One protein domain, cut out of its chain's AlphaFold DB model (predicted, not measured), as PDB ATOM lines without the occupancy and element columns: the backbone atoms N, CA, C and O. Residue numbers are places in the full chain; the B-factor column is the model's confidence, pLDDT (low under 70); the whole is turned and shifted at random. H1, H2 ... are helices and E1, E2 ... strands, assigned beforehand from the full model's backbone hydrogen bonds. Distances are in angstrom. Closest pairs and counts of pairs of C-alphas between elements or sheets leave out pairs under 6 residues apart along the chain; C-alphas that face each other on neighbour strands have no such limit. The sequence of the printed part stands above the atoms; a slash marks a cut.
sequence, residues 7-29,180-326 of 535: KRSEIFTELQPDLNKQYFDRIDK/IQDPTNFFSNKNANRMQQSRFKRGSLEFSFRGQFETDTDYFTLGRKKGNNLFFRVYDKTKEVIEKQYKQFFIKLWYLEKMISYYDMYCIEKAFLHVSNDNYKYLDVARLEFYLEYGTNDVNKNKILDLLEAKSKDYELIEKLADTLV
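What this domain is: This is residues 7 to 29 and 180 to 326 of the 535 residues of an uncharacterized protein of Bacillus sp. B1-b2 (UniProt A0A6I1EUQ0). A long three-stranded antiparallel sheet, E2-E3-E4, extends from a lobe of helices; H5, straight after E4, joins the two lobes. H3 lies over E3 on one face of the sheet, H4 only grazes the sheet and E1 is apart from its three strands, while H7 is in the middle of the helical lobe, with H2, H5, H6 and H8 round it and the bundle H8, H9, H10 at the far end. The printed part has 170 residues, with ten named helices and four named strands in the order H1 H2 H3 H4 E1 E2 E3 E4 H5 H6 H7 H8 H9 H10, and is of mixed class. It is only just compact, close to loose, with a radius of gyration of the C-alphas of 18.5 A and an elongated outline of 57 by 36 by 30 A.

How they stand to each other: Start at E2, residues 203 to 210, E3, residues 214 to 222, and E4, residues 230 to 236: they form a meander, each strand the antiparallel neighbour of the one before. In the hairpin E2 and E3, find N 206 and O 219 at 2.9 A; in the hairpin E3 and E4, N 220 and O 234 at 2.9 A. E3 bends by 56 degrees at residue 218. H3, residues 183 to 186, is on the sheet over E3 at a height of 7.7 A, closest at C-alphas Thr 184 and Thr 217, 4.9 A apart. H4, residues 189 to 192, only grazes the sheet; E1, residues 196 to 198, pairs with no named strand. Look next at the hub H7, residues 262 to 273, which touches H5, residues 237 to 243, with residues 268 to 272 alone, closest at C-alphas Ile 242 and Phe 272, 4.7 A. H6, residues 249 to 256, forms a helical hairpin with H7 at a shallow tilt of 11 degrees, closest at C-alphas Ile 251 and Met 265, 6.4 A. H2, residues 17 to 24, touches residues 262 to 264 of H7 alone, closest at C-alphas Tyr 23 and Tyr 262, 4.9 A. H8, residues 282 to 294, touches H7 at a steep tilt of 51 degrees, opposite ways, closest at C-alphas Cys 267 and Ala 286, 5.0 A. With H9, residues 298 to 309, and H10, residues 315 to 325, H8 forms an up and down bundle, each helix running against the one before. H1, residues 10 to 14, only just touches H10, with 3 pairs of C-alphas within 8 A, the closest Glu 10 and Leu 325 at 4.8 A. Every O i to N i+4 pair is within hydrogen-bond range in H1, H2 and H5 to H10; H3 and H4 are too short for one.

Where its parts are: Find C-alpha 10 at (154.084, 138.536, 137.938), where H1 begins. From C-alpha 203 at (146.680, 114.438, 170.282) E2 runs 22.5 A; E3 measures 23.3 A and E4 20.2 A. H8 measures 18.2 A, H7 16.4 A and H9 16.1 A; H10, 15.1 A, ends at C-alpha 325, (152.907, 139.978, 142.398).

The domain as a whole: The two C-alphas farthest apart, Gly 227 and Asp 298, are 58.2 A apart. Residues 30 to 179 are not printed, and C-alphas 29 and 180 are 8.5 A apart across the cut. Of the links printed whole, none is long. Mean pLDDT of the printed part is 91.5; residue 227 alone is under 70.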
ATOM      1  N   LYS A   7     156.067 130.240 139.385       89.31
ATOM      2  CA  LYS A   7     155.796 130.427 137.948       89.31
ATOM      3  C   LYS A   7     154.567 131.291 137.635       89.31
ATOM      4  O   LYS A   7     154.369 131.638 136.478       89.31
ATOM      5  N   ARG A   8     153.695 131.526 138.619       90.31
ATOM      6  CA  ARG A   8     152.441 132.274 138.461       90.31
ATOM      7  C   ARG A   8     152.525 133.715 138.943       90.31
ATOM      8  O   ARG A   8     151.622 134.469 138.612       90.31
ATOM      9  N   SER A   9     153.541 134.068 139.726       93.75
ATOM     10  CA  SER A   9     153.728 135.444 140.181       93.75
ATOM     11  C   SER A   9     154.200 136.333 139.037       93.75
ATOM     12  O   SER A   9     155.044 135.899 138.249       93.75
ATOM     13  N   GLU A  10     153.720 137.574 138.990       94.56
ATOM     14  CA  GLU A  10     154.084 138.536 137.938       94.56
ATOM     15  C   GLU A  10     155.597 138.768 137.865       94.56
ATOM     16  O   GLU A  10     156.180 138.659 136.783       94.56
ATOM     17  N   ILE A  11     156.269 138.905 139.015       95.31
ATOM     18  CA  ILE A  11     157.721 139.135 139.063       95.31
ATOM     19  C   ILE A  11     158.527 138.057 138.322       95.31
ATOM     20  O   ILE A  11     159.560 138.338 137.726       95.31
ATOM     21  N   PHE A  12     158.050 136.810 138.318       93.44
ATOM     22  CA  PHE A  12     158.751 135.711 137.656       93.44
ATOM     23  C   PHE A  12     158.728 135.865 136.132       93.44
ATOM     24  O   PHE A  12     159.663 135.443 135.453       93.44
ATOM     25  N   THR A  13     157.661 136.459 135.593       93.50
ATOM     26  CA  THR A  13     157.521 136.733 134.155       93.50
ATOM     27  C   THR A  13     158.304 137.963 133.708       93.50
ATOM     28  O   THR A  13     158.684 138.046 132.546       93.50
ATOM     29  N   GLU A  14     158.576 138.883 134.634       94.38
ATOM     30  CA  GLU A  14     159.348 140.105 134.397       94.38
ATOM     31  C   GLU A  14     160.862 139.850 134.400       94.38
ATOM     32  O   GLU A  14     161.620 140.480 133.662       94.38
ATOM     33  N   LEU A  15     161.319 138.914 135.234       93.50
ATOM     34  CA  LEU A  15     162.736 138.646 135.435       93.50
ATOM     35  C   LEU A  15     163.341 137.739 134.359       93.50
ATOM     36  O   LEU A  15     162.750 136.759 133.900       93.50
ATOM     37  N   GLN A  16     164.608 138.007 134.040       93.12
ATOM     38  CA  GLN A  16     165.410 137.135 133.182       93.12
ATOM     39  C   GLN A  16     165.629 135.752 133.833       93.12
ATOM     40  O   GLN A  16     165.663 135.644 135.066       93.12
ATOM     41  N   PRO A  17     165.831 134.676 133.045       92.25
ATOM     42  CA  PRO A  17     165.978 133.314 133.571       92.25
ATOM     43  C   PRO A  17     167.065 133.141 134.645       92.25
ATOM     44  O   PRO A  17     166.857 132.399 135.610       92.25
ATOM     45  N   ASP A  18     168.196 133.836 134.511       93.06
ATOM     46  CA  ASP A  18     169.297 133.758 135.478       93.06
ATOM     47  C   ASP A  18     168.929 134.389 136.825       93.06
ATOM     48  O   ASP A  18     169.192 133.792 137.872       93.06
ATOM     49  N   LEU A  19     168.227 135.526 136.812       93.12
ATOM     50  CA  LEU A  19     167.705 136.172 138.021       93.12
ATOM     51  C   LEU A  19     166.614 135.325 138.675       93.12
ATOM     52  O   LEU A  19     166.615 135.134 139.889       93.12
ATOM     53  N   ASN A  20     165.738 134.718 137.874       92.44
ATOM     54  CA  ASN A  20     164.744 133.771 138.374       92.44
ATOM     55  C   ASN A  20     165.396 132.599 139.120       92.44
ATOM     56  O   ASN A  20     164.934 132.189 140.188       92.44
ATOM     57  N   LYS A  21     166.500 132.067 138.587       92.69
ATOM     58  CA  LYS A  21     167.280 131.030 139.265       92.69
ATOM     59  C   LYS A  21     167.961 131.571 140.520       92.69
ATOM     60  O   LYS A  21     167.902 130.919 141.555       92.69
ATOM     61  N   GLN A  22     168.573 132.748 140.462       93.31
ATOM     62  CA  GLN A  22     169.225 133.361 141.617       93.31
ATOM     63  C   GLN A  22     168.250 133.586 142.783       93.31
ATOM     64  O   GLN A  22     168.575 133.264 143.928       93.31
ATOM     65  N   TYR A  23     167.063 134.117 142.500       95.69
ATOM     66  CA  TYR A  23     166.119 134.533 143.532       95.69
ATOM     67  C   TYR A  23     165.235 133.403 144.041       95.69
ATOM     68  O   TYR A  23     164.969 133.363 145.241       95.69
ATOM     69  N   PHE A  24     164.831 132.467 143.175       96.12
ATOM     70  CA  PHE A  24     163.809 131.469 143.503       96.12
ATOM     71  C   PHE A  24     164.302 130.010 143.499       96.12
ATOM     72  O   PHE A  24     163.498 129.107 143.749       96.12
ATOM     73  N   ASP A  25     165.587 129.731 143.226       93.56
ATOM     74  CA  ASP A  25     166.113 128.357 143.297       93.56
ATOM     75  C   ASP A  25     166.118 127.825 144.736       93.56
ATOM     76  O   ASP A  25     166.595 128.466 145.673       93.56
ATOM     77  N   ARG A  26     165.595 126.608 144.889       94.81
ATOM     78  CA  ARG A  26     165.614 125.822 146.123       94.81
ATOM     79  C   ARG A  26     165.374 124.345 145.819       94.81
ATOM     80  O   ARG A  26     164.925 123.968 144.736       94.81
ATOM     81  N   ILE A  27     165.626 123.498 146.811       94.56
ATOM     82  CA  ILE A  27     165.312 122.072 146.783       94.56
ATOM     83  C   ILE A  27     163.979 121.853 147.488       94.56
ATOM     84  O   ILE A  27     163.891 121.928 148.715       94.56
ATOM     85  N   ASP A  28     162.951 121.519 146.717       91.38
ATOM     86  CA  ASP A  28     161.664 121.121 147.273       91.38
ATOM     87  C   ASP A  28     161.731 119.730 147.912       91.38
ATOM     88  O   ASP A  28     162.491 118.843 147.514       91.38
ATOM     89  N   LYS A  29     160.852 119.526 148.887       93.31
ATOM     90  CA  LYS A  29     160.675 118.270 149.610       93.31
ATOM     91  C   LYS A  29     161.911 117.775 150.360       93.31
ATOM     92  O   LYS A  29     162.148 116.566 150.450       93.31
ATOM     93  N   ILE A 180     155.378 120.697 153.647       93.38
ATOM     94  CA  ILE A 180     154.009 121.027 154.041       93.38
ATOM     95  C   ILE A 180     153.934 122.543 154.209       93.38
ATOM     96  O   ILE A 180     154.486 123.084 155.158       93.38
ATOM     97  N   GLN A 181     153.266 123.216 153.272       93.38
ATOM     98  CA  GLN A 181     153.138 124.681 153.251       93.38
ATOM     99  C   GLN A 181     151.816 125.188 153.861       93.38
ATOM    100  O   GLN A 181     151.668 126.379 154.114       93.38
ATOM    101  N   ASP A 182     150.872 124.281 154.125       91.62
ATOM    102  CA  ASP A 182     149.561 124.565 154.720       91.62
ATOM    103  C   ASP A 182     149.262 123.545 155.839       91.62
ATOM    104  O   ASP A 182     148.574 122.541 155.616       91.62
ATOM    105  N   PRO A 183     149.858 123.729 157.033       91.12
ATOM    106  CA  PRO A 183     149.679 122.802 158.147       91.12
ATOM    107  C   PRO A 183     148.231 122.753 158.654       91.12
ATOM    108  O   PRO A 183     147.804 121.687 159.099       91.12
ATOM    109  N   THR A 184     147.471 123.850 158.553       90.31
ATOM    110  CA  THR A 184     146.074 123.938 159.006       90.31
ATOM    111  C   THR A 184     145.202 122.908 158.306       90.31
ATOM    112  O   THR A 184     144.579 122.058 158.950       90.31
ATOM    113  N   ASN A 185     145.211 122.913 156.973       90.38
ATOM    114  CA  ASN A 185     144.405 121.968 156.211       90.38
ATOM    115  C   ASN A 185     145.011 120.559 156.228       90.38
ATOM    116  O   ASN A 185     144.277 119.561 156.281       90.38
ATOM    117  N   PHE A 186     146.345 120.464 156.234       91.06
ATOM    118  CA  PHE A 186     147.048 119.183 156.226       91.06
ATOM    119  C   PHE A 186     146.784 118.361 157.495       91.06
ATOM    120  O   PHE A 186     146.445 117.185 157.382       91.06
ATOM    121  N   PHE A 187     146.879 118.961 158.687       89.69
ATOM    122  CA  PHE A 187     146.710 118.276 159.979       89.69
ATOM    123  C   PHE A 187     145.312 118.430 160.593       89.69
ATOM    124  O   PHE A 187     145.143 118.262 161.799       89.69
ATOM    125  N   SER A 188     144.292 118.703 159.779       87.00
ATOM    126  CA  SER A 188     142.908 118.850 160.246       87.00
ATOM    127  C   SER A 188     142.434 117.691 161.142       87.00
ATOM    128  O   SER A 188     142.665 116.510 160.857       87.00
ATOM    129  N   ASN A 189     141.680 118.022 162.199       83.94
ATOM    130  CA  ASN A 189     141.149 117.054 163.174       83.94
ATOM    131  C   ASN A 189     140.417 115.870 162.516       83.94
ATOM    132  O   ASN A 189     140.555 114.726 162.952       83.94
ATOM    133  N   LYS A 190     139.689 116.127 161.420       85.19
ATOM    134  CA  LYS A 190     138.961 115.110 160.643       85.19
ATOM    135  C   LYS A 190     139.872 113.993 160.117       85.19
ATOM    136  O   LYS A 190     139.447 112.841 160.027       85.19
ATOM    137  N   ASN A 191     141.110 114.328 159.755       85.81
ATOM    138  CA  ASN A 191     142.052 113.406 159.126       85.81
ATOM    139  C   ASN A 191     143.154 112.937 160.080       85.81
ATOM    140  O   ASN A 191     143.701 111.858 159.855       85.81
ATOM    141  N   ALA A 192     143.434 113.672 161.161       86.19
ATOM    142  CA  ALA A 192     144.550 113.418 162.071       86.19
ATOM    143  C   ALA A 192     144.652 111.951 162.529       86.19
ATOM    144  O   ALA A 192     145.726 111.357 162.462       86.19
ATOM    145  N   ASN A 193     143.535 111.319 162.918       88.19
ATOM    146  CA  ASN A 193     143.551 109.902 163.297       88.19
ATOM    147  C   ASN A 193     143.823 108.977 162.096       88.19
ATOM    148  O   ASN A 193     144.559 108.006 162.227       88.19
ATOM    149  N   ARG A 194     143.258 109.254 160.917       88.62
ATOM    150  CA  ARG A 194     143.447 108.422 159.711       88.62
ATOM    151  C   ARG A 194     144.872 108.501 159.166       88.62
ATOM    152  O   ARG A 194     145.372 107.521 158.632       88.62
ATOM    153  N   MET A 195     145.515 109.652 159.328       90.38
ATOM    154  CA  MET A 195     146.847 109.942 158.805       90.38
ATOM    155  C   MET A 195     147.976 109.232 159.546       90.38
ATOM    156  O   MET A 195     149.087 109.208 159.030       90.38
ATOM    157  N   GLN A 196     147.733 108.680 160.736       91.38
ATOM    158  CA  GLN A 196     148.792 108.149 161.591       91.38
ATOM    159  C   GLN A 196     148.480 106.752 162.129       91.38
ATOM    160  O   GLN A 196     147.338 106.418 162.467       91.38
ATOM    161  N   GLN A 197     149.544 105.969 162.265       91.50
ATOM    162  CA  GLN A 197     149.631 104.781 163.098       91.50
ATOM    163  C   GLN A 197     150.739 105.021 164.125       91.50
ATOM    164  O   GLN A 197     151.897 105.215 163.756       91.50
ATOM    165  N   SER A 198     150.398 105.038 165.411       91.19
ATOM    166  CA  SER A 198     151.366 105.327 166.465       91.19
ATOM    167  C   SER A 198     150.985 104.717 167.808       91.19
ATOM    168  O   SER A 198     149.842 104.315 168.026       91.19
ATOM    169  N   ARG A 199     151.947 104.715 168.736       86.94
ATOM    170  CA  ARG A 199     151.739 104.360 170.150       86.94
ATOM    171  C   ARG A 199     151.026 105.461 170.955       86.94
ATOM    172  O   ARG A 199     150.737 105.278 172.139       86.94
ATOM    173  N   PHE A 200     150.746 106.621 170.352       89.44
ATOM    174  CA  PHE A 200     150.084 107.731 171.034       89.44
ATOM    175  C   PHE A 200     148.569 107.519 171.103       89.44
ATOM    176  O   PHE A 200     147.907 107.288 170.097       89.44
ATOM    177  N   LYS A 201     148.001 107.668 172.304       87.81
ATOM    178  CA  LYS A 201     146.549 107.551 172.537       87.81
ATOM    179  C   LYS A 201     145.789 108.880 172.428       87.81
ATOM    180  O   LYS A 201     144.566 108.885 172.481       87.81
ATOM    181  N   ARG A 202     146.499 110.012 172.378       88.94
ATOM    182  CA  ARG A 202     145.927 111.369 172.419       88.94
ATOM    183  C   ARG A 202     146.737 112.315 171.543       88.94
ATOM    184  O   ARG A 202     147.952 112.142 171.439       88.94
ATOM    185  N   GLY A 203     146.069 113.321 170.994       90.69
ATOM    186  CA  GLY A 203     146.680 114.438 170.282       90.69
ATOM    187  C   GLY A 203     145.919 115.735 170.518       90.69
ATOM    188  O   GLY A 203     144.819 115.715 171.077       90.69
ATOM    189  N   SER A 204     146.519 116.852 170.127       91.31
ATOM    190  CA  SER A 204     145.929 118.186 170.250       91.31
ATOM    191  C   SER A 204     146.364 119.065 169.080       91.31
ATOM    192  O   SER A 204     147.501 118.953 168.616       91.31
ATOM    193  N   LEU A 205     145.449 119.919 168.622       91.56
ATOM    194  CA  LEU A 205     145.713 121.014 167.692       91.56
ATOM    195  C   LEU A 205     145.572 122.326 168.457       91.56
ATOM    196  O   LEU A 205     144.546 122.550 169.095       91.56
ATOM    197  N   GLU A 206     146.598 123.156 168.380       91.25
ATOM    198  CA  GLU A 206     146.603 124.535 168.859       91.25
ATOM    199  C   GLU A 206     146.585 125.451 167.639       91.25
ATOM    200  O   GLU A 206     147.320 125.205 166.677       91.25
ATOM    201  N   PHE A 207     145.716 126.456 167.653       89.81
ATOM    202  CA  PHE A 207     145.520 127.365 166.532       89.81
ATOM    203  C   PHE A 207     145.271 128.792 167.014       89.81
ATOM    204  O   PHE A 207     144.656 129.005 168.061       89.81
ATOM    205  N   SER A 208     145.696 129.750 166.199       86.00
ATOM    206  CA  SER A 208     145.365 131.166 166.326       86.00
ATOM    207  C   SER A 208     144.262 131.553 165.341       86.00
ATOM    208  O   SER A 208     144.145 130.951 164.270       86.00
ATOM    209  N   PHE A 209     143.460 132.561 165.679       85.25
ATOM    210  CA  PHE A 209     142.482 133.136 164.755       85.25
ATOM    211  C   PHE A 209     143.166 134.078 163.764       85.25
ATOM    212  O   PHE A 209     144.021 134.875 164.153       85.25
ATOM    213  N   ARG A 210     142.764 134.002 162.494       74.00
ATOM    214  CA  ARG A 210     143.263 134.855 161.416       74.00
ATOM    215  C   ARG A 210     142.093 135.493 160.673       74.00
ATOM    216  O   ARG A 210     141.176 134.805 160.232       74.00
ATOM    217  N   GLY A 211     142.146 136.814 160.515       70.38
ATOM    218  CA  GLY A 211     141.069 137.569 159.880       70.38
ATOM    219  C   GLY A 211     139.729 137.348 160.588       70.38
ATOM    220  O   GLY A 211     139.681 137.192 161.807       70.38
ATOM    221  N   GLN A 212     138.639 137.332 159.818       73.81
ATOM    222  CA  GLN A 212     137.287 137.170 160.365       73.81
ATOM    223  C   GLN A 212     136.835 135.708 160.501       73.81
ATOM    224  O   GLN A 212     136.024 135.405 161.374       73.81
ATOM    225  N   PHE A 213     137.331 134.798 159.654       81.31
ATOM    226  CA  PHE A 213     136.760 133.448 159.516       81.31
ATOM    227  C   PHE A 213     137.797 132.317 159.453       81.31
ATOM    228  O   PHE A 213     137.417 131.157 159.291       81.31
ATOM    229  N   GLU A 214     139.092 132.621 159.565       82.50
ATOM    230  CA  GLU A 214     140.161 131.644 159.356       82.50
ATOM    231  C   GLU A 214     140.919 131.307 160.646       82.50
ATOM    232  O   GLU A 214     140.847 131.997 161.666       82.50
ATOM    233  N   THR A 215     141.658 130.199 160.596       85.94
ATOM    234  CA  THR A 215     142.544 129.761 161.678       85.94
ATOM    235  C   THR A 215     143.883 129.327 161.107       85.94
ATOM    236  O   THR A 215     143.941 128.724 160.036       85.94
ATOM    237  N   ASP A 216     144.947 129.585 161.855       84.81
ATOM    238  CA  ASP A 216     146.289 129.088 161.569       84.81
ATOM    239  C   ASP A 216     146.698 128.095 162.655       84.81
ATOM    240  O   ASP A 216     146.714 128.438 163.834       84.81
ATOM    241  N   THR A 217     147.030 126.860 162.271       87.19
ATOM    242  CA  THR A 217     147.546 125.855 163.211       87.19
ATOM    243  C   THR A 217     148.968 126.212 163.631       87.19
ATOM    244  O   THR A 217     149.894 126.133 162.821       87.19
ATOM    245  N   ASP A 218     149.150 126.505 164.916       86.31
ATOM    246  CA  ASP A 218     150.453 126.769 165.525       86.31
ATOM    247  C   ASP A 218     151.169 125.467 165.892       86.31
ATOM    248  O   ASP A 218     152.347 125.286 165.579       86.31
ATOM    249  N   TYR A 219     150.445 124.525 166.509       91.75
ATOM    250  CA  TYR A 219     151.000 123.236 166.917       91.75
ATOM    251  C   TYR A 219     150.046 122.080 166.623       91.75
ATOM    252  O   TYR A 219     148.892 122.065 167.045       91.75
ATOM    253  N   PHE A 220     150.573 121.027 165.999       94.38
ATOM    254  CA  PHE A 220     149.978 119.694 166.018       94.38
ATOM    255  C   PHE A 220     150.806 118.786 166.918       94.38
ATOM    256  O   PHE A 220     151.995 118.593 166.679       94.38
ATOM    257  N   THR A 221     150.193 118.211 167.951       94.75
ATOM    258  CA  THR A 221     150.911 117.422 168.958       94.75
ATOM    259  C   THR A 221     150.297 116.045 169.163       94.75
ATOM    260  O   THR A 221     149.079 115.872 169.081       94.75
ATOM    261  N   LEU A 222     151.139 115.056 169.470       93.81
ATOM    262  CA  LEU A 222     150.718 113.733 169.926       93.81
ATOM    263  C   LEU A 222     151.399 113.399 171.257       93.81
ATOM    264  O   LEU A 222     152.608 113.557 171.438       93.81
ATOM    265  N   GLY A 223     150.602 112.893 172.196       90.50
ATOM    266  CA  GLY A 223     151.015 112.647 173.572       90.50
ATOM    267  C   GLY A 223     150.904 113.870 174.487       90.50
ATOM    268  O   GLY A 223     150.489 114.950 174.085       90.50
ATOM    269  N   ARG A 224     151.242 113.688 175.769       85.50
ATOM    270  CA  ARG A 224     151.240 114.758 176.780       85.50
ATOM    271  C   ARG A 224     152.664 115.106 177.186       85.50
ATOM    272  O   ARG A 224     153.353 114.257 177.750       85.50
ATOM    273  N   LYS A 225     153.048 116.375 177.027       77.69
ATOM    274  CA  LYS A 225     154.393 116.875 177.356       77.69
ATOM    275  C   LYS A 225     154.850 116.536 178.777       77.69
ATOM    276  O   LYS A 225     155.993 116.152 178.960       77.69
ATOM    277  N   LYS A 226     153.989 116.626 179.800       72.50
ATOM    278  CA  LYS A 226     154.376 116.311 181.195       72.50
ATOM    279  C   LYS A 226     154.293 114.816 181.544       72.50
ATOM    280  O   LYS A 226     155.129 114.337 182.300       72.50
ATOM    281  N   GLY A 227     153.332 114.082 180.980       66.88
ATOM    282  CA  GLY A 227     153.011 112.709 181.403       66.88
ATOM    283  C   GLY A 227     153.672 111.590 180.598       66.88
ATOM    284  O   GLY A 227     153.809 110.483 181.111       66.88
ATOM    285  N   ASN A 228     154.091 111.855 179.359       76.31
ATOM    286  CA  ASN A 228     154.619 110.816 178.480       76.31
ATOM    287  C   ASN A 228     156.154 110.821 178.430       76.31
ATOM    288  O   ASN A 228     156.800 111.858 178.612       76.31
ATOM    289  N   ASN A 229     156.715 109.648 178.125       86.44
ATOM    290  CA  ASN A 229     158.143 109.449 177.840       86.44
ATOM    291  C   ASN A 229     158.526 109.875 176.413       86.44
ATOM    292  O   ASN A 229     159.709 109.986 176.107       86.44
ATOM    293  N   LEU A 230     157.512 110.074 175.568       91.19
ATOM    294  CA  LEU A 230     157.597 110.497 174.180       91.19
ATOM    295  C   LEU A 230     156.578 111.607 173.940       91.19
ATOM    296  O   LEU A 230     155.430 111.506 174.393       91.19
ATOM    297  N   PHE A 231     156.978 112.633 173.206       94.81
ATOM    298  CA  PHE A 231     156.101 113.716 172.789       94.81
ATOM    299  C   PHE A 231     156.437 114.109 171.354       94.81
ATOM    300  O   PHE A 231     157.593 114.336 171.021       94.81
ATOM    301  N   PHE A 232     155.424 114.145 170.497       96.06
ATOM    302  CA  PHE A 232     155.570 114.507 169.093       96.06
ATOM    303  C   PHE A 232     154.928 115.873 168.875       96.06
ATOM    304  O   PHE A 232     153.809 116.094 169.345       96.06
ATOM    305  N   ARG A 233     155.603 116.770 168.153       95.75
ATOM    306  CA  ARG A 233     155.047 118.067 167.750       95.75
ATOM    307  C   ARG A 233     155.424 118.434 166.321       95.75
ATOM    308  O   ARG A 233     156.533 118.154 165.883       95.75
ATOM    309  N   VAL A 234     154.514 119.099 165.623       96.56
ATOM    310  CA  VAL A 234     154.748 119.758 164.335       96.56
ATOM    311  C   VAL A 234     154.319 121.205 164.468       96.56
ATOM    312  O   VAL A 234     153.223 121.456 164.965       96.56
ATOM    313  N   TYR A 235     155.174 122.135 164.057       96.19
ATOM    314  CA  TYR A 235     154.902 123.569 164.147       96.19
ATOM    315  C   TYR A 235     155.662 124.359 163.082       96.19
ATOM    316  O   TYR A 235     156.637 123.862 162.506       96.19
ATOM    317  N   ASP A 236     155.217 125.589 162.824       95.69
ATOM    318  CA  ASP A 236     155.886 126.514 161.910       95.69
ATOM    319  C   ASP A 236     157.151 127.090 162.561       95.69
ATOM    320  O   ASP A 236     157.111 127.938 163.455       95.69
ATOM    321  N   LYS A 237     158.309 126.595 162.114       96.50
ATOM    322  CA  LYS A 237     159.609 127.031 162.623       96.50
ATOM    323  C   LYS A 237     159.986 128.413 162.104       96.50
ATOM    324  O   LYS A 237     160.748 129.112 162.764       96.50
ATOM    325  N   THR A 238     159.477 128.792 160.935       96.38
ATOM    326  CA  THR A 238     159.725 130.114 160.345       96.38
ATOM    327  C   THR A 238     159.023 131.177 161.176       96.38
ATOM    328  O   THR A 238     159.676 132.125 161.610       96.38
ATOM    329  N   LYS A 239     157.745 130.946 161.507       94.00
ATOM    330  CA  LYS A 239     156.981 131.775 162.449       94.00
ATOM    331  C   LYS A 239     157.676 131.876 163.806       94.00
ATOM    332  O   LYS A 239     157.939 132.980 164.266       94.00
ATOM    333  N   GLU A 240     158.094 130.744 164.389       93.69
ATOM    334  CA  GLU A 240     158.801 130.745 165.679       93.69
ATOM    335  C   GLU A 240     160.091 131.594 165.659       93.69
ATOM    336  O   GLU A 240     160.346 132.328 166.615       93.69
ATOM    337  N   VAL A 241     160.916 131.490 164.609       95.06
ATOM    338  CA  VAL A 241     162.178 132.251 164.495       95.06
ATOM    339  C   VAL A 241     161.916 133.753 164.379       95.06
ATOM    340  O   VAL A 241     162.623 134.533 165.020       95.06
ATOM    341  N   ILE A 242     160.907 134.152 163.598       94.75
ATOM    342  CA  ILE A 242     160.530 135.558 163.406       94.75
ATOM    343  C   ILE A 242     159.942 136.128 164.702       94.75
ATOM    344  O   ILE A 242     160.513 137.060 165.266       94.75
ATOM    345  N   GLU A 243     158.869 135.537 165.233       91.62
ATOM    346  CA  GLU A 243     158.121 136.087 166.378       91.62
ATOM    347  C   GLU A 243     158.956 136.163 167.654       91.62
ATOM    348  O   GLU A 243     158.927 137.162 168.368       91.62
ATOM    349  N   LYS A 244     159.759 135.131 167.938       89.75
ATOM    350  CA  LYS A 244     160.609 135.120 169.137       89.75
ATOM    351  C   LYS A 244     161.951 135.831 168.939       89.75
ATOM    352  O   LYS A 244     162.723 135.908 169.892       89.75
ATOM    353  N   GLN A 245     162.260 136.294 167.724       89.19
ATOM    354  CA  GLN A 245     163.505 136.988 167.370       89.19
ATOM    355  C   GLN A 245     164.781 136.290 167.887       89.19
ATOM    356  O   GLN A 245     165.692 136.911 168.439       89.19
ATOM    357  N   TYR A 246     164.850 134.969 167.723       88.06
ATOM    358  CA  TYR A 246     165.956 134.133 168.197       88.06
ATOM    359  C   TYR A 246     166.241 132.982 167.229       88.06
ATOM    360  O   TYR A 246     165.430 132.657 166.364       88.06
ATOM    361  N   LYS A 247     167.404 132.336 167.390       91.75
ATOM    362  CA  LYS A 247     167.875 131.249 166.510       91.75
ATOM    363  C   LYS A 247     167.957 131.659 165.028       91.75
ATOM    364  O   LYS A 247     167.806 130.834 164.133       91.75
ATOM    365  N   GLN A 248     168.268 132.924 164.768       92.31
ATOM    366  CA  GLN A 248     168.421 133.503 163.435       92.31
ATOM    367  C   GLN A 248     169.473 132.816 162.559       92.31
ATOM    368  O   GLN A 248     169.388 132.905 161.336       92.31
ATOM    369  N   PHE A 249     170.428 132.082 163.145       93.75
ATOM    370  CA  PHE A 249     171.352 131.241 162.376       93.75
ATOM    371  C   PHE A 249     170.615 130.247 161.468       93.75
ATOM    372  O   PHE A 249     171.146 129.876 160.424       93.75
ATOM    373  N   PHE A 250     169.383 129.847 161.813       96.75
ATOM    374  CA  PHE A 250     168.573 128.989 160.957       96.75
ATOM    375  C   PHE A 250     168.223 129.626 159.620       96.75
ATOM    376  O   PHE A 250     168.214 128.905 158.629       96.75
ATOM    377  N   ILE A 251     167.995 130.940 159.559       97.31
ATOM    378  CA  ILE A 251     167.649 131.630 158.309       97.31
ATOM    379  C   ILE A 251     168.769 131.402 157.285       97.31
ATOM    380  O   ILE A 251     168.532 130.915 156.177       97.31
ATOM    381  N   LYS A 252     170.021 131.636 157.705       95.50
ATOM    382  CA  LYS A 252     171.191 131.392 156.859       95.50
ATOM    383  C   LYS A 252     171.420 129.909 156.596       95.50
ATOM    384  O   LYS A 252     171.722 129.539 155.464       95.50
ATOM    385  N   LEU A 253     171.246 129.057 157.605       95.75
ATOM    386  CA  LEU A 253     171.422 127.615 157.460       95.75
ATOM    387  C   LEU A 253     170.437 127.023 156.443       95.75
ATOM    388  O   LEU A 253     170.848 126.274 155.564       95.75
ATOM    389  N   TRP A 254     169.154 127.386 156.506       97.44
ATOM    390  CA  TRP A 254     168.134 126.942 155.554       97.44
ATOM    391  C   TRP A 254     168.455 127.385 154.131       97.44
ATOM    392  O   TRP A 254     168.285 126.591 153.205       97.44
ATOM    393  N   TYR A 255     168.951 128.611 153.957       97.06
ATOM    394  CA  TYR A 255     169.368 129.124 152.655       97.06
ATOM    395  C   TYR A 255     170.588 128.372 152.099       97.06
ATOM    396  O   TYR A 255     170.557 127.893 150.966       97.06
ATOM    397  N   LEU A 256     171.637 128.177 152.907       95.38
ATOM    398  CA  LEU A 256     172.832 127.412 152.509       95.38
ATOM    399  C   LEU A 256     172.495 125.949 152.189       95.38
ATOM    400  O   LEU A 256     173.080 125.334 151.299       95.38
ATOM    401  N   GLU A 257     171.495 125.408 152.880       94.56
ATOM    402  CA  GLU A 257     170.927 124.094 152.619       94.56
ATOM    403  C   GLU A 257     169.915 124.074 151.469       94.56
ATOM    404  O   GLU A 257     169.352 123.015 151.182       94.56
ATOM    405  N   LYS A 258     169.669 125.196 150.793       95.25
ATOM    406  CA  LYS A 258     168.676 125.325 149.719       95.25
ATOM    407  C   LYS A 258     167.276 124.848 150.120       95.25
ATOM    408  O   LYS A 258     166.526 124.361 149.281       95.25
ATOM    409  N   MET A 259     166.922 124.911 151.402       96.38
ATOM    410  CA  MET A 259     165.553 124.646 151.858       96.38
ATOM    411  C   MET A 259     164.631 125.821 151.541       96.38
ATOM    412  O   MET A 259     163.450 125.622 151.256       96.38
ATOM    413  N   ILE A 260     165.198 127.021 151.576       97.56
ATOM    414  CA  ILE A 260     164.572 128.273 151.177       97.56
ATOM    415  C   ILE A 260     165.422 128.917 150.078       97.56
ATOM    416  O   ILE A 260     166.616 128.632 149.967       97.56
ATOM    417  N   SER A 261     164.792 129.746 149.258       97.38
ATOM    418  CA  SER A 261     165.447 130.527 148.208       97.38
ATOM    419  C   SER A 261     166.032 131.838 148.752       97.38
ATOM    420  O   SER A 261     165.882 132.149 149.936       97.38
ATOM    421  N   TYR A 262     166.711 132.616 147.904       97.50
ATOM    422  CA  TYR A 262     167.190 133.948 148.294       97.50
ATOM    423  C   TYR A 262     166.021 134.892 148.598       97.50
ATOM    424  O   TYR A 262     166.048 135.575 149.617       97.50
ATOM    425  N   TYR A 263     164.975 134.866 147.771       98.06
ATOM    426  CA  TYR A 263     163.739 135.613 148.001       98.06
ATOM    427  C   TYR A 263     163.116 135.295 149.368       98.06
ATOM    428  O   TYR A 263     162.761 136.193 150.130       98.06
ATOM    429  N   ASP A 264     163.027 134.006 149.705       98.25
ATOM    430  CA  ASP A 264     162.500 133.573 151.001       98.25
ATOM    431  C   ASP A 264     163.375 134.112 152.152       98.25
ATOM    432  O   ASP A 264     162.854 134.636 153.133       98.25
ATOM    433  N   MET A 265     164.707 134.011 152.022       97.94
ATOM    434  CA  MET A 265     165.661 134.530 153.008       97.94
ATOM    435  C   MET A 265     165.498 136.043 153.202       97.94
ATOM    436  O   MET A 265     165.417 136.478 154.346       97.94
ATOM    437  N   TYR A 266     165.383 136.814 152.114       97.69
ATOM    438  CA  TYR A 266     165.145 138.262 152.137       97.69
ATOM    439  C   TYR A 266     163.887 138.606 152.945       97.69
ATOM    440  O   TYR A 266     163.943 139.403 153.882       97.69
ATOM    441  N   CYS A 267     162.760 137.957 152.635       98.06
ATOM    442  CA  CYS A 267     161.493 138.249 153.300       98.06
ATOM    443  C   CYS A 267     161.541 137.900 154.795       98.06
ATOM    444  O   CYS A 267     161.103 138.685 155.636       98.06
ATOM    445  N   ILE A 268     162.104 136.734 155.131       97.75
ATOM    446  CA  ILE A 268     162.252 136.278 156.519       97.75
ATOM    447  C   ILE A 268     163.184 137.212 157.300       97.75
ATOM    448  O   ILE A 268     162.891 137.536 158.448       97.75
ATOM    449  N   GLU A 269     164.286 137.663 156.699       96.06
ATOM    450  CA  GLU A 269     165.236 138.590 157.323       96.06
ATOM    451  C   GLU A 269     164.586 139.944 157.632       96.06
ATOM    452  O   GLU A 269     164.680 140.434 158.760       96.06
ATOM    453  N   LYS A 270     163.856 140.517 156.669       94.81
ATOM    454  CA  LYS A 270     163.111 141.772 156.847       94.81
ATOM    455  C   LYS A 270     162.062 141.669 157.951       94.81
ATOM    456  O   LYS A 270     162.018 142.528 158.830       94.81
ATOM    457  N   ALA A 271     161.272 140.594 157.953       95.25
ATOM    458  CA  ALA A 271     160.291 140.336 159.004       95.25
ATOM    459  C   ALA A 271     160.957 140.143 160.378       95.25
ATOM    460  O   ALA A 271     160.504 140.702 161.372       95.25
ATOM    461  N   PHE A 272     162.084 139.431 160.446       94.25
ATOM    462  CA  PHE A 272     162.848 139.251 161.683       94.25
ATOM    463  C   PHE A 272     163.367 140.584 162.256       94.25
ATOM    464  O   PHE A 272     163.296 140.816 163.465       94.25
ATOM    465  N   LEU A 273     163.862 141.480 161.391       91.88
ATOM    466  CA  LEU A 273     164.341 142.825 161.749       91.88
ATOM    467  C   LEU A 273     163.214 143.817 162.072       91.88
ATOM    468  O   LEU A 273     163.455 144.918 162.590       91.88
ATOM    469  N   HIS A 274     161.967 143.455 161.789       90.06
ATOM    470  CA  HIS A 274     160.821 144.232 162.205       90.06
ATOM    471  C   HIS A 274     160.551 143.987 163.699       90.06
ATOM    472  O   HIS A 274     160.026 142.956 164.105       90.06
ATOM    473  N   VAL A 275     160.970 144.929 164.549       80.69
ATOM    474  CA  VAL A 275     160.775 144.856 166.006       80.69
ATOM    475  C   VAL A 275     159.358 145.326 166.341       80.69
ATOM    476  O   VAL A 275     159.141 146.503 166.610       80.69
ATOM    477  N   SER A 276     158.397 144.408 166.282       79.31
ATOM    478  CA  SER A 276     157.024 144.604 166.760       79.31
ATOM    479  C   SER A 276     156.405 143.265 167.175       79.31
ATOM    480  O   SER A 276     156.912 142.204 166.809       79.31
ATOM    481  N   ASN A 277     155.295 143.311 167.917       71.38
ATOM    482  CA  ASN A 277     154.551 142.108 168.317       71.38
ATOM    483  C   ASN A 277     153.846 141.408 167.137       71.38
ATOM    484  O   ASN A 277     153.409 140.275 167.283       71.38
ATOM    485  N   ASP A 278     153.754 142.066 165.978       75.69
ATOM    486  CA  ASP A 278     153.091 141.584 164.760       75.69
ATOM    487  C   ASP A 278     154.095 141.299 163.628       75.69
ATOM    488  O   ASP A 278     153.746 141.264 162.446       75.69
ATOM    489  N   ASN A 279     155.370 141.110 163.963       83.75
ATOM    490  CA  ASN A 279     156.452 141.005 162.987       83.75
ATOM    491  C   ASN A 279     156.282 139.885 161.946       83.75
ATOM    492  O   ASN A 279     156.772 140.018 160.829       83.75
ATOM    493  N   TYR A 280     155.533 138.825 162.251       88.06
ATOM    494  CA  TYR A 280     155.205 137.793 161.274       88.06
ATOM    495  C   TYR A 280     154.306 138.309 160.137       88.06
ATOM    496  O   TYR A 280     154.518 137.937 158.985       88.06
ATOM    497  N   LYS A 281     153.373 139.236 160.415       86.50
ATOM    498  CA  LYS A 281     152.547 139.900 159.384       86.50
ATOM    499  C   LYS A 281     153.387 140.775 158.451       86.50
ATOM    500  O   LYS A 281     152.998 141.021 157.313       86.50
ATOM    501  N   TYR A 282     154.567 141.207 158.902       92.69
ATOM    502  CA  TYR A 282     155.510 141.949 158.069       92.69
ATOM    503  C   TYR A 282     156.070 141.107 156.914       92.69
ATOM    504  O   TYR A 282     156.642 141.670 155.987       92.69
ATOM    505  N   LEU A 283     155.904 139.778 156.918       94.19
ATOM    506  CA  LEU A 283     156.307 138.951 155.782       94.19
ATOM    507  C   LEU A 283     155.666 139.434 154.481       94.19
ATOM    508  O   LEU A 283     156.383 139.579 153.498       94.19
ATOM    509  N   ASP A 284     154.368 139.742 154.470       95.06
ATOM    510  CA  ASP A 284     153.692 140.194 153.249       95.06
ATOM    511  C   ASP A 284     154.116 141.603 152.821       95.06
ATOM    512  O   ASP A 284     154.229 141.879 151.629       95.06
ATOM    513  N   VAL A 285     154.490 142.457 153.776       95.31
ATOM    514  CA  VAL A 285     155.146 143.740 153.477       95.31
ATOM    515  C   VAL A 285     156.511 143.505 152.828       95.31
ATOM    516  O   VAL A 285     156.796 144.068 151.777       95.31
ATOM    517  N   ALA A 286     157.339 142.626 153.395       96.81
ATOM    518  CA  ALA A 286     158.661 142.314 152.859       96.81
ATOM    519  C   ALA A 286     158.599 141.681 151.458       96.81
ATOM    520  O   ALA A 286     159.460 141.939 150.618       96.81
ATOM    521  N   ARG A 287     157.555 140.892 151.178       97.94
ATOM    522  CA  ARG A 287     157.252 140.371 149.839       97.94
ATOM    523  C   ARG A 287     157.050 141.512 148.832       97.94
ATOM    524  O   ARG A 287     157.622 141.470 147.744       97.94
ATOM    525  N   LEU A 288     156.288 142.544 149.198       97.94
ATOM    526  CA  LEU A 288     156.095 143.728 148.355       97.94
ATOM    527  C   LEU A 288     157.356 144.601 148.256       97.94
ATOM    528  O   LEU A 288     157.664 145.080 147.168       97.94
ATOM    529  N   GLU A 289     158.134 144.750 149.335       97.31
ATOM    530  CA  GLU A 289     159.442 145.427 149.284       97.31
ATOM    531  C   GLU A 289     160.386 144.757 148.277       97.31
ATOM    532  O   GLU A 289     161.083 145.440 147.534       97.31
ATOM    533  N   PHE A 290     160.382 143.422 148.208       97.81
ATOM    534  CA  PHE A 290     161.155 142.697 147.201       97.81
ATOM    535  C   PHE A 290     160.696 143.049 145.777       97.81
ATOM    536  O   PHE A 290     161.521 143.223 144.882       97.81
ATOM    537  N   TYR A 291     159.387 143.182 145.549       98.19
ATOM    538  CA  TYR A 291     158.874 143.610 144.246       98.19
ATOM    539  C   TYR A 291     159.261 145.056 143.912       98.19
ATOM    540  O   TYR A 291     159.604 145.341 142.767       98.19
ATOM    541  N   LEU A 292     159.252 145.972 144.883       97.62
ATOM    542  CA  LEU A 292     159.727 147.343 144.666       97.62
ATOM    543  C   LEU A 292     161.189 147.370 144.200       97.62
ATOM    544  O   LEU A 292     161.521 148.096 143.259       97.62
ATOM    545  N   GLU A 293     162.037 146.550 144.827       96.94
ATOM    546  CA  GLU A 293     163.472 146.489 144.543       96.94
ATOM    547  C   GLU A 293     163.786 145.793 143.208       96.94
ATOM    548  O   GLU A 293     164.602 146.294 142.437       96.94
ATOM    549  N   TYR A 294     163.120 144.673 142.901       95.94
ATOM    550  CA  TYR A 294     163.498 143.799 141.779       95.94
ATOM    551  C   TYR A 294     162.468 143.700 140.647       95.94
ATOM    552  O   TYR A 294     162.795 143.205 139.570       95.94
ATOM    553  N   GLY A 295     161.228 144.136 140.869       95.00
ATOM    554  CA  GLY A 295     160.199 144.215 139.833       95.00
ATOM    555  C   GLY A 295     160.479 145.334 138.829       95.00
ATOM    556  O   GLY A 295     161.299 146.227 139.061       95.00
ATOM    557  N   THR A 296     159.771 145.307 137.709       95.12
ATOM    558  CA  THR A 296     159.958 146.223 136.571       95.12
ATOM    559  C   THR A 296     158.687 146.979 136.185       95.12
ATOM    560  O   THR A 296     158.778 147.991 135.500       95.12
ATOM    561  N   ASN A 297     157.506 146.538 136.628       96.06
ATOM    562  CA  ASN A 297     156.247 147.216 136.318       96.06
ATOM    563  C   ASN A 297     155.969 148.398 137.266       96.06
ATOM    564  O   ASN A 297     155.562 148.209 138.418       96.06
ATOM    565  N   ASP A 298     156.105 149.619 136.751       96.00
ATOM    566  CA  ASP A 298     155.904 150.860 137.512       96.00
ATOM    567  C   ASP A 298     154.480 151.035 138.056       96.00
ATOM    568  O   ASP A 298     154.297 151.569 139.149       96.00
ATOM    569  N   VAL A 299     153.454 150.536 137.355       96.31
ATOM    570  CA  VAL A 299     152.063 150.610 137.837       96.31
ATOM    571  C   VAL A 299     151.909 149.812 139.129       96.31
ATOM    572  O   VAL A 299     151.256 150.262 140.069       96.31
ATOM    573  N   ASN A 300     152.520 148.630 139.191       96.44
ATOM    574  CA  ASN A 300     152.496 147.806 140.392       96.44
ATOM    575  C   ASN A 300     153.369 148.404 141.497       96.44
ATOM    576  O   ASN A 300     152.952 148.386 142.652       96.44
ATOM    577  N   LYS A 301     154.527 148.988 141.161       97.31
ATOM    578  CA  LYS A 301     155.364 149.692 142.146       97.31
ATOM    579  C   LYS A 301     154.623 150.854 142.799       97.31
ATOM    580  O   LYS A 301     154.607 150.927 144.022       97.31
ATOM    581  N   ASN A 302     153.940 151.688 142.015       96.38
ATOM    582  CA  ASN A 302     153.147 152.800 142.545       96.38
ATOM    583  C   ASN A 302     152.026 152.306 143.469       96.38
ATOM    584  O   ASN A 302     151.912 152.786 144.590       96.38
ATOM    585  N   LYS A 303     151.282 151.260 143.073       95.50
ATOM    586  CA  LYS A 303     150.263 150.642 143.946       95.50
ATOM    587  C   LYS A 303     150.840 150.140 145.269       95.50
ATOM    588  O   LYS A 303     150.175 150.220 146.297       95.50
ATOM    589  N   ILE A 304     152.044 149.566 145.244       96.25
ATOM    590  CA  ILE A 304     152.709 149.114 146.465       96.25
ATOM    591  C   ILE A 304     153.067 150.312 147.345       96.25
ATOM    592  O   ILE A 304     152.789 150.264 148.540       96.25
ATOM    593  N   LEU A 305     153.667 151.363 146.780       95.38
ATOM    594  CA  LEU A 305     154.030 152.572 147.525       95.38
ATOM    595  C   LEU A 305     152.796 153.187 148.196       95.38
ATOM    596  O   LEU A 305     152.801 153.351 149.415       95.38
ATOM    597  N   ASP A 306     151.709 153.368 147.441       93.56
ATOM    598  CA  ASP A 306     150.436 153.890 147.954       93.56
ATOM    599  C   ASP A 306     149.925 153.084 149.165       93.56
ATOM    600  O   ASP A 306     149.446 153.647 150.152       93.56
ATOM    601  N   LEU A 307     150.046 151.751 149.122       93.56
ATOM    602  CA  LEU A 307     149.616 150.868 150.210       93.56
ATOM    603  C   LEU A 307     150.551 150.888 151.422       93.56
ATOM    604  O   LEU A 307     150.083 150.784 152.558       93.56
ATOM    605  N   LEU A 308     151.866 150.963 151.206       90.81
ATOM    606  CA  LEU A 308     152.852 150.899 152.286       90.81
ATOM    607  C   LEU A 308     153.022 152.239 153.016       90.81
ATOM    608  O   LEU A 308     153.344 152.227 154.211       90.81
ATOM    609  N   GLU A 309     152.773 153.357 152.331       90.62
ATOM    610  CA  GLU A 309     152.817 154.724 152.873       90.62
ATOM    611  C   GLU A 309     151.496 155.159 153.529       90.62
ATOM    612  O   GLU A 309     151.455 156.156 154.255       90.62
ATOM    613  N   ALA A 310     150.415 154.397 153.335       88.69
ATOM    614  CA  ALA A 310     149.137 154.662 153.981       88.69
ATOM    615  C   ALA A 310     149.278 154.732 155.516       88.69
ATOM    616  O   ALA A 310     149.888 153.867 156.153       88.69
ATOM    617  N   LYS A 311     148.638 155.743 156.132       80.62
ATOM    618  CA  LYS A 311     148.659 155.966 157.595       80.62
ATOM    619  C   LYS A 311     148.240 154.731 158.395       80.62
ATOM    620  O   LYS A 311     148.754 154.498 159.485       80.62
ATOM    621  N   SER A 312     147.303 153.955 157.857       82.31
ATOM    622  CA  SER A 312     146.901 152.660 158.391       82.31
ATOM    623  C   SER A 312     147.097 151.603 157.315       82.31
ATOM    624  O   SER A 312     146.569 151.737 156.211       82.31
ATOM    625  N   LYS A 313     147.859 150.560 157.643       83.56
ATOM    626  CA  LYS A 313     148.147 149.461 156.723       83.56
ATOM    627  C   LYS A 313     146.997 148.460 156.725       83.56
ATOM    628  O   LYS A 313     146.737 147.815 157.741       83.56
ATOM    629  N   ASP A 314     146.360 148.289 155.572       88.00
ATOM    630  CA  ASP A 314     145.430 147.187 155.334       88.00
ATOM    631  C   ASP A 314     146.220 145.917 154.983       88.00
ATOM    632  O   ASP A 314     146.597 145.678 153.834       88.00
ATOM    633  N   TYR A 315     146.502 145.102 156.001       86.50
ATOM    634  CA  TYR A 315     147.265 143.863 155.837       86.50
ATOM    635  C   TYR A 315     146.563 142.819 154.958       86.50
ATOM    636  O   TYR A 315     147.246 141.996 154.354       86.50
ATOM    637  N   GLU A 316     145.233 142.849 154.847       87.81
ATOM    638  CA  GLU A 316     144.502 141.919 153.982       87.81
ATOM    639  C   GLU A 316     144.698 142.294 152.509       87.81
ATOM    640  O   GLU A 316     144.934 141.431 151.659       87.81
ATOM    641  N   LEU A 317     144.652 143.593 152.203       91.25
ATOM    642  CA  LEU A 317     144.937 144.097 150.863       91.25
ATOM    643  C   LEU A 317     146.414 143.909 150.484       91.25
ATOM    644  O   LEU A 317     146.703 143.513 149.355       91.25
ATOM    645  N   ILE A 318     147.332 144.119 151.436       94.12
ATOM    646  CA  ILE A 318     148.769 143.841 151.267       94.12
ATOM    647  C   ILE A 318     148.996 142.365 150.924       94.12
ATOM    648  O   ILE A 318     149.682 142.077 149.945       94.12
ATOM    649  N   GLU A 319     148.401 141.429 151.672       92.31
ATOM    650  CA  GLU A 319     148.525 139.994 151.387       92.31
ATOM    651  C   GLU A 319     147.979 139.644 149.998       92.31
ATOM    652  O   GLU A 319     148.648 138.953 149.226       92.31
ATOM    653  N   LYS A 320     146.782 140.141 149.656       93.31
ATOM    654  CA  LYS A 320     146.145 139.890 148.354       93.31
ATOM    655  C   LYS A 320     147.010 140.382 147.198       93.31
ATOM    656  O   LYS A 320     147.206 139.639 146.238       93.31
ATOM    657  N   LEU A 321     147.547 141.600 147.293       95.94
ATOM    658  CA  LEU A 321     148.441 142.138 146.270       95.94
ATOM    659  C   LEU A 321     149.744 141.333 146.199       95.94
ATOM    660  O   LEU A 321     150.186 140.966 145.109       95.94
ATOM    661  N   ALA A 322     150.338 141.004 147.350       96.19
ATOM    662  CA  ALA A 322     151.555 140.207 147.405       96.19
ATOM    663  C   ALA A 322     151.361 138.831 146.755       96.19
ATOM    664  O   ALA A 322     152.237 138.384 146.025       96.19
ATOM    665  N   ASP A 323     150.217 138.171 146.966       94.44
ATOM    666  CA  ASP A 323     149.870 136.880 146.355       94.44
ATOM    667  C   ASP A 323     149.762 136.911 144.828       94.44
ATOM    668  O   ASP A 323     149.984 135.879 144.185       94.44
ATOM    669  N   THR A 324     149.472 138.073 144.244       95.19
ATOM    670  CA  THR A 324     149.507 138.281 142.794       95.19
ATOM    671  C   THR A 324     150.932 138.527 142.297       95.19
ATOM    672  O   THR A 324     151.392 137.874 141.356       95.19
ATOM    673  N   LEU A 325     151.653 139.449 142.937       96.94
ATOM    674  CA  LEU A 325     152.907 139.978 142.398       96.94
ATOM    675  C   LEU A 325     154.111 139.062 142.625       96.94
ATOM    676  O   LEU A 325     154.996 138.972 141.771       96.94
ATOM    677  N   VAL A 326     154.154 138.366 143.762       96.69
ATOM    678  CA  VAL A 326     155.324 137.612 144.231       96.69
ATOM    679  C   VAL A 326     154.906 136.304 144.919       96.69
ATOM    680  O   VAL A 326     153.826 136.205 145.504       96.69
TER     681      VAL A 326